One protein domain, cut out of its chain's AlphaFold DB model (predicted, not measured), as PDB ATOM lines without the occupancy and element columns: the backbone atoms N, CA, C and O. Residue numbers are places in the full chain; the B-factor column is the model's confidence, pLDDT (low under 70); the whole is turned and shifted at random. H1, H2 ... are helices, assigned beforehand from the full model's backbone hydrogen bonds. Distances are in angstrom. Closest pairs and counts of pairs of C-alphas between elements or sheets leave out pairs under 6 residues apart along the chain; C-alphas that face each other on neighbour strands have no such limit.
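What this domain is: This is residues 2 to 41 of the 143 residues of the protein "Hypothetical protein" of Adineta steineri (UniProt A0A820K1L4). A short helix, H1, leads into a long looping stretch, residues 7 to 23, from which one long helix, H2, runs off; residues 31 to 41, of which 31 to 39 belong to H2, stick out free. The printed part has 40 residues with two named helices, H1 then H2, and no named strand; its class is all helix. It is loose, with a radius of gyration of the C-alphas of 11.3 A, and elongated, spanning 34 by 20 by 12 A.

Where its parts are: H1, residues 2 to 6, begins at C-alpha 2 (194.985, 167.947, 126.507) and is 6.9 A long from first to last C-alpha. H2, residues 24 to 39, runs 22.3 A from C-alpha 24 (194.835, 155.245, 140.688) to C-alpha 39 (181.943, 160.943, 157.906).

How they stand to each other: H1 and H2 are apart, with no C-alpha of the one within 8 A of the other. In H2 every O i to N i+4 pair is within hydrogen-bond range; in H1 0 of 1 is, beside 2 of 2 O i to N i+3 pairs.

The domain as a whole: The C-alphas of Gly 2 and His 39, the two farthest apart, are 34.7 A apart. The printed part has no cut, and the link from H1 to H2, 17 residues, is long. Mean pLDDT of the printed part is 88.3; residue 2 is under 70.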
ATOM      1  N   GLY A   2     195.936 167.818 125.383       66.75
ATOM      2  CA  GLY A   2     194.985 167.947 126.507       66.75
ATOM      3  C   GLY A   2     195.292 167.096 127.751       66.75
ATOM      4  O   GLY A   2     195.216 167.611 128.856       66.75
ATOM      5  N   GLY A   3     195.708 165.832 127.595       70.31
ATOM      6  CA  GLY A   3     195.931 164.922 128.735       70.31
ATOM      7  C   GLY A   3     196.986 165.392 129.744       70.31
ATOM      8  O   GLY A   3     196.794 165.217 130.938       70.31
ATOM      9  N   ILE A   4     198.044 166.071 129.286       75.44
ATOM     10  CA  ILE A   4     199.128 166.587 130.145       75.44
ATOM     11  C   ILE A   4     198.612 167.690 131.082       75.44
ATOM     12  O   ILE A   4     199.025 167.759 132.234       75.44
ATOM     13  N   LEU A   5     197.665 168.516 130.622       77.38
ATOM     14  CA  LEU A   5     197.065 169.577 131.439       77.38
ATOM     15  C   LEU A   5     196.166 169.021 132.555       77.38
ATOM     16  O   LEU A   5     196.000 169.670 133.586       77.38
ATOM     17  N   TYR A   6     195.603 167.827 132.362       75.88
ATOM     18  CA  TYR A   6     194.731 167.166 133.336       75.88
ATOM     19  C   TYR A   6     195.466 166.165 134.234       75.88
ATOM     20  O   TYR A   6     194.864 165.683 135.182       75.88
ATOM     21  N   MET A   7     196.759 165.892 134.018       75.31
ATOM     22  CA  MET A   7     197.504 164.930 134.850       75.31
ATOM     23  C   MET A   7     197.630 165.344 136.323       75.31
ATOM     24  O   MET A   7     197.711 164.482 137.189       75.31
ATOM     25  N   CYS A   8     197.619 166.645 136.630       80.00
ATOM     26  CA  CYS A   8     197.648 167.131 138.016       80.00
ATOM     27  C   CYS A   8     196.254 167.198 138.665       80.00
ATOM     28  O   CYS A   8     196.138 167.569 139.834       80.00
ATOM     29  N   ARG A   9     195.188 166.914 137.908       85.00
ATOM     30  CA  ARG A   9     193.801 167.005 138.365       85.00
ATOM     31  C   ARG A   9     193.285 165.618 138.708       85.00
ATOM     32  O   ARG A   9     193.219 164.747 137.856       85.00
ATOM     33  N   LEU A  10     192.903 165.437 139.967       87.19
ATOM     34  CA  LEU A  10     192.381 164.170 140.486       87.19
ATOM     35  C   LEU A  10     190.859 164.039 140.299       87.19
ATOM     36  O   LEU A  10     190.303 162.969 140.510       87.19
ATOM     37  N   ASP A  11     190.178 165.118 139.899       89.94
ATOM     38  CA  ASP A  11     188.728 165.159 139.679       89.94
ATOM     39  C   ASP A  11     188.292 164.594 138.316       89.94
ATOM     40  O   ASP A  11     187.096 164.506 138.036       89.94
ATOM     41  N   TYR A  12     189.242 164.202 137.462       88.75
ATOM     42  CA  TYR A  12     188.970 163.685 136.124       88.75
ATOM     43  C   TYR A  12     190.000 162.636 135.704       88.75
ATOM     44  O   TYR A  12     191.196 162.884 135.813       88.75
ATOM     45  N   SER A  13     189.543 161.515 135.137       89.75
ATOM     46  CA  SER A  13     190.452 160.515 134.579       89.75
ATOM     47  C   SER A  13     190.778 160.775 133.102       89.75
ATOM     48  O   SER A  13     189.872 160.752 132.259       89.75
ATOM     49  N   PRO A  14     192.060 160.944 132.722       85.75
ATOM     50  CA  PRO A  14     192.458 161.128 131.330       85.75
ATOM     51  C   PRO A  14     192.358 159.842 130.491       85.75
ATOM     52  O   PRO A  14     192.420 159.928 129.265       85.75
ATOM     53  N   LEU A  15     192.191 158.664 131.115       84.31
ATOM     54  CA  LEU A  15     192.088 157.371 130.421       84.31
ATOM     55  C   LEU A  15     190.680 157.093 129.847       84.31
ATOM     56  O   LEU A  15     190.496 156.153 129.070       84.31
ATOM     57  N   GLY A  16     189.694 157.942 130.162       83.69
ATOM     58  CA  GLY A  16     188.315 157.839 129.682       83.69
ATOM     59  C   GLY A  16     187.461 156.827 130.458       83.69
ATOM     60  O   GLY A  16     187.963 155.950 131.151       83.69
ATOM     61  N   ARG A  17     186.130 156.913 130.307       86.06
ATOM     62  CA  ARG A  17     185.151 156.275 131.217       86.06
ATOM     63  C   ARG A  17     185.312 154.769 131.444       86.06
ATOM     64  O   ARG A  17     185.009 154.270 132.519       86.06
ATOM     65  N   LYS A  18     185.756 154.019 130.433       91.00
ATOM     66  CA  LYS A  18     185.928 152.559 130.549       91.00
ATOM     67  C   LYS A  18     187.206 152.155 131.291       91.00
ATOM     68  O   LYS A  18     187.298 151.011 131.718       91.00
ATOM     69  N   LEU A  19     188.167 153.069 131.410       88.88
ATOM     70  CA  LEU A  19     189.478 152.853 132.024       88.88
ATOM     71  C   LEU A  19     189.686 153.732 133.268       88.88
ATOM     72  O   LEU A  19     190.784 153.760 133.808       88.88
ATOM     73  N   GLU A  20     188.637 154.402 133.759       90.31
ATOM     74  CA  GLU A  20     188.660 155.187 135.006       90.31
ATOM     75  C   GLU A  20     189.125 154.353 136.208       90.31
ATOM     76  O   GLU A  20     189.780 154.868 137.105       90.31
ATOM     77  N   SER A  21     188.835 153.048 136.222       88.38
ATOM     78  CA  SER A  21     189.266 152.141 137.291       88.38
ATOM     79  C   SER A  21     190.758 151.797 137.264       88.38
ATOM     80  O   SER A  21     191.261 151.270 138.250       88.38
ATOM     81  N   TRP A  22     191.449 152.055 136.151       90.69
ATOM     82  CA  TRP A  22     192.896 151.854 136.007       90.69
ATOM     83  C   TRP A  22     193.689 153.119 136.363       90.69
ATOM     84  O   TRP A  22     194.916 153.104 136.360       90.69
ATOM     85  N   ASP A  23     192.988 154.216 136.642       91.62
ATOM     86  CA  ASP A  23     193.563 155.473 137.090       91.62
ATOM     87  C   ASP A  23     193.546 155.552 138.619       91.62
ATOM     88  O   ASP A  23     192.538 155.904 139.241       91.62
ATOM     89  N   ASP A  24     194.685 155.235 139.232       89.94
ATOM     90  CA  ASP A  24     194.835 155.245 140.688       89.94
ATOM     91  C   ASP A  24     194.595 156.634 141.299       89.94
ATOM     92  O   ASP A  24     194.087 156.737 142.417       89.94
ATOM     93  N   GLY A  25     194.918 157.709 140.569       90.12
ATOM     94  CA  GLY A  25     194.716 159.079 141.039       90.12
ATOM     95  C   GLY A  25     193.231 159.422 141.147       90.12
ATOM     96  O   GLY A  25     192.760 159.875 142.195       90.12
ATOM     97  N   PHE A  26     192.476 159.138 140.087       92.00
ATOM     98  CA  PHE A  26     191.026 159.322 140.083       92.00
ATOM     99  C   PHE A  26     190.329 158.420 141.115       92.00
ATOM    100  O   PHE A  26     189.448 158.873 141.849       92.00
ATOM    101  N   ASN A  27     190.765 157.164 141.252       92.50
ATOM    102  CA  ASN A  27     190.204 156.240 142.237       92.50
ATOM    103  C   ASN A  27     190.457 156.703 143.685       92.50
ATOM    104  O   ASN A  27     189.546 156.676 144.518       92.50
ATOM    105  N   ALA A  28     191.660 157.206 143.986       93.94
ATOM    106  CA  ALA A  28     191.971 157.794 145.290       93.94
ATOM    107  C   ALA A  28     191.070 159.002 145.607       93.94
ATOM    108  O   ALA A  28     190.597 159.138 146.738       93.94
ATOM    109  N   TYR A  29     190.770 159.843 144.611       94.38
ATOM    110  CA  TYR A  29     189.827 160.952 144.760       94.38
ATOM    111  C   TYR A  29     188.396 160.481 145.034       94.38
ATOM    112  O   TYR A  29     187.768 160.961 145.979       94.38
ATOM    113  N   CYS A  30     187.883 159.509 144.277       93.88
ATOM    114  CA  CYS A  30     186.564 158.928 144.538       93.88
ATOM    115  C   CYS A  30     186.472 158.325 145.945       93.88
ATOM    116  O   CYS A  30     185.495 158.567 146.657       93.88
ATOM    117  N   GLY A  31     187.511 157.597 146.368       94.94
ATOM    118  CA  GLY A  31     187.632 157.072 147.726       94.94
ATOM    119  C   GLY A  31     187.556 158.182 148.773       94.94
ATOM    120  O   GLY A  31     186.721 158.114 149.674       94.94
ATOM    121  N   PHE A  32     188.344 159.247 148.605       95.31
ATOM    122  CA  PHE A  32     188.310 160.418 149.482       95.31
ATOM    123  C   PHE A  32     186.905 161.030 149.579       95.31
ATOM    124  O   PHE A  32     186.408 161.247 150.684       95.31
ATOM    125  N   ILE A  33     186.221 161.245 148.451       95.31
ATOM    126  CA  ILE A  33     184.863 161.808 148.439       95.31
ATOM    127  C   ILE A  33     183.864 160.881 149.141       95.31
ATOM    128  O   ILE A  33     183.029 161.352 149.913       95.31
ATOM    129  N   HIS A  34     183.943 159.566 148.931       95.44
ATOM    130  CA  HIS A  34     183.084 158.611 149.633       95.44
ATOM    131  C   HIS A  34     183.325 158.611 151.144       95.44
ATOM    132  O   HIS A  34     182.362 158.595 151.919       95.44
ATOM    133  N   THR A  35     184.582 158.684 151.573       96.38
ATOM    134  CA  THR A  35     184.955 158.790 152.985       96.38
ATOM    135  C   THR A  35     184.441 160.101 153.588       96.38
ATOM    136  O   THR A  35     183.756 160.069 154.612       96.38
ATOM    137  N   GLU A  36     184.649 161.239 152.923       95.31
ATOM    138  CA  GLU A  36     184.135 162.546 153.355       95.31
ATOM    139  C   GLU A  36     182.604 162.568 153.447       95.31
ATOM    140  O   GLU A  36     182.049 162.984 154.465       95.31
ATOM    141  N   CYS A  37     181.891 162.059 152.438       94.50
ATOM    142  CA  CYS A  37     180.429 161.965 152.465       94.50
ATOM    143  C   CYS A  37     179.923 161.077 153.609       94.50
ATOM    144  O   CYS A  37     178.889 161.381 154.207       94.50
ATOM    145  N   THR A  38     180.644 159.999 153.923       93.94
ATOM    146  CA  THR A  38     180.278 159.064 154.994       93.94
ATOM    147  C   THR A  38     180.489 159.680 156.378       93.94
ATOM    148  O   THR A  38     179.616 159.573 157.239       93.94
ATOM    149  N   HIS A  39     181.615 160.363 156.600       94.31
ATOM    150  CA  HIS A  39     181.943 160.943 157.906       94.31
ATOM    151  C   HIS A  39     181.294 162.308 158.149       94.31
ATOM    152  O   HIS A  39     180.951 162.636 159.285       94.31
ATOM    153  N   ARG A  40     181.105 163.108 157.095       93.56
ATOM    154  CA  ARG A  40     180.666 164.503 157.183       93.56
ATOM    155  C   ARG A  40     179.398 164.766 156.372       93.56
ATOM    156  O   ARG A  40     179.280 165.763 155.663       93.56
ATOM    157  N   HIS A  41     178.401 163.897 156.516       95.56
ATOM    158  CA  HIS A  41     177.134 164.085 155.818       95.56
ATOM    159  C   HIS A  41     176.388 165.342 156.328       95.56
ATOM    160  O   HIS A  41     176.017 165.398 157.507       95.56
TER     161      HIS A  41